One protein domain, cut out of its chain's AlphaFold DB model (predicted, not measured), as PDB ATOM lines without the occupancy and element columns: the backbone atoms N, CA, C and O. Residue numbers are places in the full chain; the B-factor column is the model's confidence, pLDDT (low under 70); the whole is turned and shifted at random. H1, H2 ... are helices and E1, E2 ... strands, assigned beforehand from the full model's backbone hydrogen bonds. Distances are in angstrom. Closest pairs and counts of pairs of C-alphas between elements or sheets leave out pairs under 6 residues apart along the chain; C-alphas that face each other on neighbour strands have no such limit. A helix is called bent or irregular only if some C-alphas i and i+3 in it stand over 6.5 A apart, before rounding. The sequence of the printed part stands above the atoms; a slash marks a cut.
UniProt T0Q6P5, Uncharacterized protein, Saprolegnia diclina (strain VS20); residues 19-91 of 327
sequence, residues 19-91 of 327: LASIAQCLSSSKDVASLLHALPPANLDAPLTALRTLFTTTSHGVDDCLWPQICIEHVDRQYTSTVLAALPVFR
ATOM      1  N   LEU A  19     205.820 348.262 373.909       88.75
ATOM      2  CA  LEU A  19     206.935 347.828 374.752       88.75
ATOM      3  C   LEU A  19     207.344 348.904 375.765       88.75
ATOM      4  O   LEU A  19     207.556 348.582 376.930       88.75
ATOM      5  N   ALA A  20     207.382 350.174 375.354       87.56
ATOM      6  CA  ALA A  20     207.624 351.298 376.253       87.56
ATOM      7  C   ALA A  20     206.532 351.419 377.326       87.56
ATOM      8  O   ALA A  20     206.845 351.626 378.494       87.56
ATOM      9  N   SER A  21     205.264 351.214 376.954       89.38
ATOM     10  CA  SER A  21     204.146 351.229 377.905       89.38
ATOM     11  C   SER A  21     204.230 350.065 378.899       89.38
ATOM     12  O   SER A  21     204.057 350.268 380.095       89.38
ATOM     13  N   ILE A  22     204.556 348.855 378.424       89.69
ATOM     14  CA  ILE A  22     204.775 347.688 379.291       89.69
ATOM     15  C   ILE A  22     205.926 347.966 380.258       89.69
ATOM     16  O   ILE A  22     205.767 347.732 381.451       89.69
ATOM     17  N   ALA A  23     207.050 348.501 379.769       88.38
ATOM     18  CA  ALA A  23     208.178 348.870 380.617       88.38
ATOM     19  C   ALA A  23     207.747 349.863 381.706       88.38
ATOM     20  O   ALA A  23     208.019 349.622 382.873       88.38
ATOM     21  N   GLN A  24     206.990 350.909 381.353       90.50
ATOM     22  CA  GLN A  24     206.463 351.912 382.290       90.50
ATOM     23  C   GLN A  24     205.507 351.352 383.355       90.50
ATOM     24  O   GLN A  24     205.360 351.965 384.414       90.50
ATOM     25  N   CYS A  25     204.869 350.206 383.104       90.19
ATOM     26  CA  CYS A  25     204.043 349.513 384.093       90.19
ATOM     27  C   CYS A  25     204.864 348.709 385.113       90.19
ATOM     28  O   CYS A  25     204.328 348.330 386.153       90.19
ATOM     29  N   LEU A  26     206.139 348.431 384.833       89.94
ATOM     30  CA  LEU A  26     207.019 347.697 385.736       89.94
ATOM     31  C   LEU A  26     207.684 348.669 386.710       89.94
ATOM     32  O   LEU A  26     208.242 349.686 386.307       89.94
ATOM     33  N   SER A  27     207.658 348.356 388.003       85.75
ATOM     34  CA  SER A  27     208.338 349.168 389.023       85.75
ATOM     35  C   SER A  27     209.798 348.759 389.226       85.75
ATOM     36  O   SER A  27     210.597 349.581 389.658       85.75
ATOM     37  N   SER A  28     210.159 347.512 388.905       87.19
ATOM     38  CA  SER A  28     211.510 346.984 389.108       87.19
ATOM     39  C   SER A  28     212.410 347.225 387.896       87.19
ATOM     40  O   SER A  28     212.084 346.808 386.782       87.19
ATOM     41  N   SER A  29     213.590 347.809 388.127       87.94
ATOM     42  CA  SER A  29     214.657 347.937 387.123       87.94
ATOM     43  C   SER A  29     215.061 346.578 386.535       87.94
ATOM     44  O   SER A  29     215.237 346.450 385.324       87.94
ATOM     45  N   LYS A  30     215.125 345.532 387.369       87.50
ATOM     46  CA  LYS A  30     215.499 344.163 386.973       87.50
ATOM     47  C   LYS A  30     214.490 343.531 386.020       87.50
ATOM     48  O   LYS A  30     214.893 342.848 385.075       87.50
ATOM     49  N   ASP A  31     213.199 343.772 386.237       88.81
ATOM     50  CA  ASP A  31     212.142 343.260 385.360       88.81
ATOM     51  C   ASP A  31     212.183 343.955 383.998       88.81
ATOM     52  O   ASP A  31     212.093 343.297 382.960       88.81
ATOM     53  N   VAL A  32     212.398 345.276 383.986       89.62
ATOM     54  CA  VAL A  32     212.563 346.042 382.742       89.62
ATOM     55  C   VAL A  32     213.815 345.592 381.992       89.62
ATOM     56  O   VAL A  32     213.744 345.335 380.791       89.62
ATOM     57  N   ALA A  33     214.948 345.431 382.677       89.19
ATOM     58  CA  ALA A  33     216.174 344.927 382.068       89.19
ATOM     59  C   ALA A  33     215.957 343.527 381.468       89.19
ATOM     60  O   ALA A  33     216.294 343.290 380.308       89.19
ATOM     61  N   SER A  34     215.319 342.621 382.215       89.62
ATOM     62  CA  SER A  34     214.994 341.267 381.745       89.62
ATOM     63  C   SER A  34     214.097 341.289 380.505       89.62
ATOM     64  O   SER A  34     214.364 340.570 379.542       89.62
ATOM     65  N   LEU A  35     213.080 342.158 380.485       90.31
ATOM     66  CA  LEU A  35     212.214 342.374 379.326       90.31
ATOM     67  C   LEU A  35     213.021 342.857 378.111       90.31
ATOM     68  O   LEU A  35     212.929 342.264 377.037       90.31
ATOM     69  N   LEU A  36     213.841 343.898 378.272       90.38
ATOM     70  CA  LEU A  36     214.644 344.472 377.185       90.38
ATOM     71  C   LEU A  36     215.705 343.499 376.649       90.38
ATOM     72  O   LEU A  36     216.035 343.546 375.461       90.38
ATOM     73  N   HIS A  37     216.225 342.611 377.496       89.12
ATOM     74  CA  HIS A  37     217.165 341.560 377.104       89.12
ATOM     75  C   HIS A  37     216.500 340.375 376.403       89.12
ATOM     76  O   HIS A  37     217.125 339.756 375.541       89.12
ATOM     77  N   ALA A  38     215.246 340.067 376.736       89.81
ATOM     78  CA  ALA A  38     214.483 339.007 376.082       89.81
ATOM     79  C   ALA A  38     214.022 339.388 374.663       89.81
ATOM     80  O   ALA A  38     213.719 338.513 373.849       89.81
ATOM     81  N   LEU A  39     213.959 340.687 374.355       87.25
ATOM     82  CA  LEU A  39     213.472 341.197 373.077       87.25
ATOM     83  C   LEU A  39     214.569 341.209 371.995       87.25
ATOM     84  O   LEU A  39     215.704 341.624 372.255       87.25
ATOM     85  N   PRO A  40     214.244 340.827 370.742       86.50
ATOM     86  CA  PRO A  40     215.164 340.979 369.623       86.50
ATOM     87  C   PRO A  40     215.571 342.450 369.432       86.50
ATOM     88  O   PRO A  40     214.705 343.325 369.494       86.50
ATOM     89  N   PRO A  41     216.843 342.752 369.100       83.94
ATOM     90  CA  PRO A  41     217.283 344.125 368.840       83.94
ATOM     91  C   PRO A  41     216.468 344.847 367.758       83.94
ATOM     92  O   PRO A  41     216.316 346.058 367.826       83.94
ATOM     93  N   ALA A  42     215.915 344.107 366.791       84.12
ATOM     94  CA  ALA A  42     215.075 344.650 365.724       84.12
ATOM     95  C   ALA A  42     213.745 345.255 366.217       84.12
ATOM     96  O   ALA A  42     213.118 346.011 365.481       84.12
ATOM     97  N   ASN A  43     213.320 344.934 367.443       83.00
ATOM     98  CA  ASN A  43     212.060 345.400 368.024       83.00
ATOM     99  C   ASN A  43     212.249 346.611 368.951       83.00
ATOM    100  O   ASN A  43     211.267 347.146 369.461       83.00
ATOM    101  N   LEU A  44     213.494 347.022 369.208       87.00
ATOM    102  CA  LEU A  44     213.803 348.153 370.075       87.00
ATOM    103  C   LEU A  44     214.016 349.393 369.211       87.00
ATOM    104  O   LEU A  44     214.896 349.425 368.352       87.00
ATOM    105  N   ASP A  45     213.219 350.427 369.451       91.75
ATOM    106  CA  ASP A  45     213.473 351.745 368.879       91.75
ATOM    107  C   ASP A  45     214.668 352.424 369.574       91.75
ATOM    108  O   ASP A  45     215.326 351.848 370.449       91.75
ATOM    109  N   ALA A  46     214.997 353.649 369.160       93.25
ATOM    110  CA  ALA A  46     216.138 354.366 369.723       93.25
ATOM    111  C   ALA A  46     216.020 354.578 371.253       93.25
ATOM    112  O   ALA A  46     216.992 354.263 371.945       93.25
ATOM    113  N   PRO A  47     214.870 355.012 371.814       93.75
ATOM    114  CA  PRO A  47     214.704 355.132 373.263       93.75
ATOM    115  C   PRO A  47     214.836 353.812 374.031       93.75
ATOM    116  O   PRO A  47     215.531 353.770 375.046       93.75
ATOM    117  N   LEU A  48     214.231 352.719 373.552       92.62
ATOM    118  CA  LEU A  48     214.338 351.412 374.213       92.62
ATOM    119  C   LEU A  48     215.746 350.820 374.095       92.62
ATOM    120  O   LEU A  48     216.238 350.188 375.030       92.62
ATOM    121  N   THR A  49     216.420 351.053 372.968       93.50
ATOM    122  CA  THR A  49     217.823 350.664 372.786       93.50
ATOM    123  C   THR A  49     218.727 351.436 373.739       93.50
ATOM    124  O   THR A  49     219.602 350.837 374.357       93.50
ATOM    125  N   ALA A  50     218.503 352.744 373.894       93.25
ATOM    126  CA  ALA A  50     219.242 353.572 374.839       93.25
ATOM    127  C   ALA A  50     219.025 353.099 376.283       93.25
ATOM    128  O   ALA A  50     219.999 352.910 377.006       93.25
ATOM    129  N   LEU A  51     217.777 352.810 376.669       91.88
ATOM    130  CA  LEU A  51     217.456 352.281 377.995       91.88
ATOM    131  C   LEU A  51     218.126 350.924 378.252       91.88
ATOM    132  O   LEU A  51     218.705 350.713 379.315       91.88
ATOM    133  N   ARG A  52     218.119 350.022 377.261       90.94
ATOM    134  CA  ARG A  52     218.831 348.742 377.357       90.94
ATOM    135  C   ARG A  52     220.332 348.950 377.546       90.94
ATOM    136  O   ARG A  52     220.932 348.275 378.372       90.94
ATOM    137  N   THR A  53     220.933 349.874 376.795       90.62
ATOM    138  CA  THR A  53     222.356 350.202 376.943       90.62
ATOM    139  C   THR A  53     222.654 350.686 378.357       90.62
ATOM    140  O   THR A  53     223.588 350.162 378.955       90.62
ATOM    141  N   LEU A  54     221.833 351.583 378.922       88.31
ATOM    142  CA  LEU A  54     222.013 352.079 380.292       88.31
ATOM    143  C   LEU A  54     222.115 350.927 381.291       88.31
ATOM    144  O   LEU A  54     223.166 350.799 381.911       88.31
ATOM    145  N   PHE A  55     221.117 350.036 381.337       86.38
ATOM    146  CA  PHE A  55     221.113 348.888 382.256       86.38
ATOM    147  C   PHE A  55     222.294 347.927 382.060       86.38
ATOM    148  O   PHE A  55     222.701 347.246 382.995       86.38
ATOM    149  N   THR A  56     222.874 347.854 380.859       83.62
ATOM    150  CA  THR A  56     224.079 347.033 380.637       83.62
ATOM    151  C   THR A  56     225.370 347.716 381.064       83.62
ATOM    152  O   THR A  56     226.320 347.041 381.452       83.62
ATOM    153  N   THR A  57     225.435 349.042 380.957       77.69
ATOM    154  CA  THR A  57     226.656 349.811 381.217       77.69
ATOM    155  C   THR A  57     226.789 350.235 382.673       77.69
ATOM    156  O   THR A  57     227.906 350.341 383.170       77.69
ATOM    157  N   THR A  58     225.679 350.417 383.391       66.62
ATOM    158  CA  THR A  58     225.664 350.813 384.807       66.62
ATOM    159  C   THR A  58     225.807 349.611 385.742       66.62
ATOM    160  O   THR A  58     225.094 349.485 386.726       66.62
ATOM    161  N   SER A  59     226.754 348.708 385.471       53.16
ATOM    162  CA  SER A  59     226.860 347.403 386.150       53.16
ATOM    163  C   SER A  59     227.364 347.431 387.610       53.16
ATOM    164  O   SER A  59     227.794 346.411 388.146       53.16
ATOM    165  N   HIS A  60     227.306 348.577 388.291       51.38
ATOM    166  CA  HIS A  60     227.796 348.731 389.662       51.38
ATOM    167  C   HIS A  60     226.864 349.616 390.500       51.38
ATOM    168  O   HIS A  60     227.093 350.810 390.628       51.38
ATOM    169  N   GLY A  61     225.811 349.033 391.084       50.56
ATOM    170  CA  GLY A  61     225.062 349.623 392.207       50.56
ATOM    171  C   GLY A  61     224.167 350.837 391.911       50.56
ATOM    172  O   GLY A  61     223.477 351.287 392.815       50.56
ATOM    173  N   VAL A  62     224.144 351.349 390.675       53.94
ATOM    174  CA  VAL A  62     223.324 352.512 390.265       53.94
ATOM    175  C   VAL A  62     221.934 352.098 389.744       53.94
ATOM    176  O   VAL A  62     221.059 352.945 389.588       53.94
ATOM    177  N   ASP A  63     221.694 350.803 389.510       58.50
ATOM    178  CA  ASP A  63     220.476 350.302 388.848       58.50
ATOM    179  C   ASP A  63     219.165 350.641 389.579       58.50
ATOM    180  O   ASP A  63     218.135 350.815 388.922       58.50
ATOM    181  N   ASP A  64     219.187 350.781 390.907       62.75
ATOM    182  CA  ASP A  64     217.992 351.119 391.694       62.75
ATOM    183  C   ASP A  64     217.637 352.618 391.610       62.75
ATOM    184  O   ASP A  64     216.479 352.987 391.781       62.75
ATOM    185  N   CYS A  65     218.597 353.487 391.271       65.38
ATOM    186  CA  CYS A  65     218.379 354.935 391.141       65.38
ATOM    187  C   CYS A  65     217.902 355.357 389.744       65.38
ATOM    188  O   CYS A  65     217.537 356.514 389.537       65.38
ATOM    189  N   LEU A  66     217.967 354.458 388.757       77.00
ATOM    190  CA  LEU A  66     217.623 354.782 387.372       77.00
ATOM    191  C   LEU A  66     216.120 354.665 387.109       77.00
ATOM    192  O   LEU A  66     215.596 355.388 386.268       77.00
ATOM    193  N   TRP A  67     215.429 353.742 387.782       86.12
ATOM    194  CA  TRP A  67     214.067 353.339 387.432       86.12
ATOM    195  C   TRP A  67     213.157 353.260 388.665       86.12
ATOM    196  O   TRP A  67     213.604 352.776 389.700       86.12
ATOM    197  N   PRO A  68     211.868 353.650 388.576       87.38
ATOM    198  CA  PRO A  68     211.148 354.195 387.412       87.38
ATOM    199  C   PRO A  68     211.332 355.704 387.195       87.38
ATOM    200  O   PRO A  68     210.899 356.234 386.165       87.38
ATOM    201  N   GLN A  69     211.944 356.382 388.165       89.56
ATOM    202  CA  GLN A  69     212.193 357.817 388.170       89.56
ATOM    203  C   GLN A  69     213.693 358.061 388.004       89.56
ATOM    204  O   GLN A  69     214.477 357.624 388.838       89.56
ATOM    205  N   ILE A  70     214.086 358.753 386.934       92.06
ATOM    206  CA  ILE A  70     215.498 359.010 386.631       92.06
ATOM    207  C   ILE A  70     215.979 360.309 387.284       92.06
ATOM    208  O   ILE A  70     215.306 361.337 387.194       92.06
ATOM    209  N   CYS A  71     217.172 360.265 387.876       91.50
ATOM    210  CA  CYS A  71     217.933 361.424 388.346       91.50
ATOM    211  C   CYS A  71     219.188 361.571 387.463       91.50
ATOM    212  O   CYS A  71     220.126 360.775 387.560       91.50
ATOM    213  N   ILE A  72     219.187 362.521 386.523       90.81
ATOM    214  CA  ILE A  72     220.193 362.603 385.439       90.81
ATOM    215  C   ILE A  72     221.575 362.983 385.993       90.81
ATOM    216  O   ILE A  72     222.609 362.517 385.517       90.81
ATOM    217  N   GLU A  73     221.597 363.824 387.016       89.69
ATOM    218  CA  GLU A  73     222.774 364.283 387.749       89.69
ATOM    219  C   GLU A  73     223.504 363.170 388.514       89.69
ATOM    220  O   GLU A  73     224.676 363.338 388.850       89.69
ATOM    221  N   HIS A  74     222.840 362.042 388.779       87.06
ATOM    222  CA  HIS A  74     223.437 360.872 389.432       87.06
ATOM    223  C   HIS A  74     224.069 359.902 388.437       87.06
ATOM    224  O   HIS A  74     224.839 359.024 388.827       87.06
ATOM    225  N   VAL A  75     223.769 360.063 387.149       85.50
ATOM    226  CA  VAL A  75     224.386 359.267 386.098       85.50
ATOM    227  C   VAL A  75     225.732 359.878 385.727       85.50
ATOM    228  O   VAL A  75     225.883 361.098 385.626       85.50
ATOM    229  N   ASP A  76     226.725 359.016 385.510       85.06
ATOM    230  CA  ASP A  76     228.022 359.433 384.984       85.06
ATOM    231  C   ASP A  76     227.833 360.214 383.673       85.06
ATOM    232  O   ASP A  76     227.103 359.797 382.765       85.06
ATOM    233  N   ARG A  77     228.529 361.351 383.573       86.38
ATOM    234  CA  ARG A  77     228.479 362.283 382.442       86.38
ATOM    235  C   ARG A  77     228.672 361.612 381.090       86.38
ATOM    236  O   ARG A  77     228.084 362.069 380.112       86.38
ATOM    237  N   GLN A  78     229.467 360.544 381.025       87.38
ATOM    238  CA  GLN A  78     229.701 359.812 379.779       87.38
ATOM    239  C   GLN A  78     228.427 359.159 379.212       87.38
ATOM    240  O   GLN A  78     228.335 358.944 378.004       87.38
ATOM    241  N   TYR A  79     227.429 358.884 380.059       88.38
ATOM    242  CA  TYR A  79     226.162 358.268 379.664       88.38
ATOM    243  C   TYR A  79     225.007 359.269 379.555       88.38
ATOM    244  O   TYR A  79     223.914 358.869 379.154       88.38
ATOM    245  N   THR A  80     225.211 360.563 379.842       90.44
ATOM    246  CA  THR A  80     224.140 361.576 379.794       90.44
ATOM    247  C   THR A  80     223.409 361.574 378.452       90.44
ATOM    248  O   THR A  80     222.183 361.568 378.423       90.44
ATOM    249  N   SER A  81     224.123 361.500 377.324       91.62
ATOM    250  CA  SER A  81     223.488 361.454 375.997       91.62
ATOM    251  C   SER A  81     222.607 360.212 375.808       91.62
ATOM    252  O   SER A  81     221.546 360.289 375.188       91.62
ATOM    253  N   THR A  82     223.004 359.075 376.385       92.00
ATOM    254  CA  THR A  82     222.202 357.845 376.394       92.00
ATOM    255  C   THR A  82     220.971 357.995 377.291       92.00
ATOM    256  O   THR A  82     219.879 357.602 376.885       92.00
ATOM    257  N   VAL A  83     221.102 358.635 378.458       92.06
ATOM    258  CA  VAL A  83     219.966 358.973 379.336       92.06
ATOM    259  C   VAL A  83     218.964 359.867 378.616       92.06
ATOM    260  O   VAL A  83     217.776 359.550 378.579       92.06
ATOM    261  N   LEU A  84     219.435 360.936 377.969       93.06
ATOM    262  CA  LEU A  84     218.590 361.863 377.214       93.06
ATOM    263  C   LEU A  84     217.825 361.165 376.079       93.06
ATOM    264  O   LEU A  84     216.663 361.492 375.834       93.06
ATOM    265  N   ALA A  85     218.444 360.180 375.421       94.06
ATOM    266  CA  ALA A  85     217.784 359.359 374.409       94.06
ATOM    267  C   ALA A  85     216.721 358.413 375.002       94.06
ATOM    268  O   ALA A  85     215.718 358.144 374.342       94.06
ATOM    269  N   ALA A  86     216.904 357.946 376.241       94.12
ATOM    270  CA  ALA A  86     215.980 357.059 376.953       94.12
ATOM    271  C   ALA A  86     214.837 357.791 377.695       94.12
ATOM    272  O   ALA A  86     213.836 357.156 378.034       94.12
ATOM    273  N   LEU A  87     214.918 359.118 377.894       93.81
ATOM    274  CA  LEU A  87     213.878 359.946 378.545       93.81
ATOM    275  C   LEU A  87     212.428 359.704 378.084       93.81
ATOM    276  O   LEU A  87     211.528 359.748 378.929       93.81
ATOM    277  N   PRO A  88     212.135 359.420 376.798       93.75
ATOM    278  CA  PRO A  88     210.777 359.080 376.382       93.75
ATOM    279  C   PRO A  88     210.195 357.855 377.107       93.75
ATOM    280  O   PRO A  88     208.989 357.832 377.351       93.75
ATOM    281  N   VAL A  89     211.030 356.883 377.495       93.12
ATOM    282  CA  VAL A  89     210.604 355.627 378.135       93.12
ATOM    283  C   VAL A  89     210.461 355.771 379.648       93.12
ATOM    284  O   VAL A  89     209.561 355.158 380.214       93.12
ATOM    285  N   PHE A  90     211.269 356.608 380.304       92.62
ATOM    286  CA  PHE A  90     211.130 356.852 381.744       92.62
ATOM    287  C   PHE A  90     209.754 357.426 382.090       92.62
ATOM    288  O   PHE A  90     209.208 358.259 381.355       92.62
ATOM    289  N   ARG A  91     209.195 356.982 383.219       91.69
ATOM    290  CA  ARG A  91     207.889 357.451 383.694       91.69
ATOM    291  C   ARG A  91     207.985 358.879 384.213       91.69
ATOM    292  O   ARG A  91     207.113 359.692 383.924       91.69
TER     293      ARG A  91
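This is residues 19 to 91 of the 327 residues of an uncharacterized protein of Saprolegnia diclina (strain VS20) (UniProt T0Q6P5). A rounded ball of short helices has H3 in its middle, with H5 packed on one side and H2 crossing on the other. H1 is near H2; H4 and strand E1 lie farther out than H3. The 73 printed residues run H1 H2 H3 H4 E1 H5, mostly helix and compact: radius of gyration of the C-alphas 11.0 A, spans 28 by 21 by 20 A.

H3, residues 46 to 57, is 16.2 A long from C-alpha 46 at (216.138, 354.366, 369.723). H5, 77 to 86, spans 14.6 A, ending at (215.980, 357.059, 376.953), and is irregular: C-alphas 78 and 81 are 7.5 A apart. H2 is 29 to 38, 14.2 A; H1 19 to 25; H4 63 to 66; E1 69 to 71.

H3 and H5 touch, closest C-alphas Pro 47 and Ala 86, 4.4 A, opposite ways at a tilt of 38 degrees, only just steep. H3 touches H2, Arg 52 to Leu 36, C-alphas 6.0 A, a steep 67 degrees. H2 and H4 only just touch, with 3 pairs of C-alphas within 8 A, the closest Ser 29 and Asp 64, 6.5 A. E1 pairs with no named strand. In H1, H2 and H3 every O i to N i+4 pair is within hydrogen-bond range; H5 has 4 of 6; H4 is too short.

C-alphas 42 and 73 are farthest apart, 30.5 A. The printed part has no cut and no long link; residues 58 to 65 have pLDDT under 70.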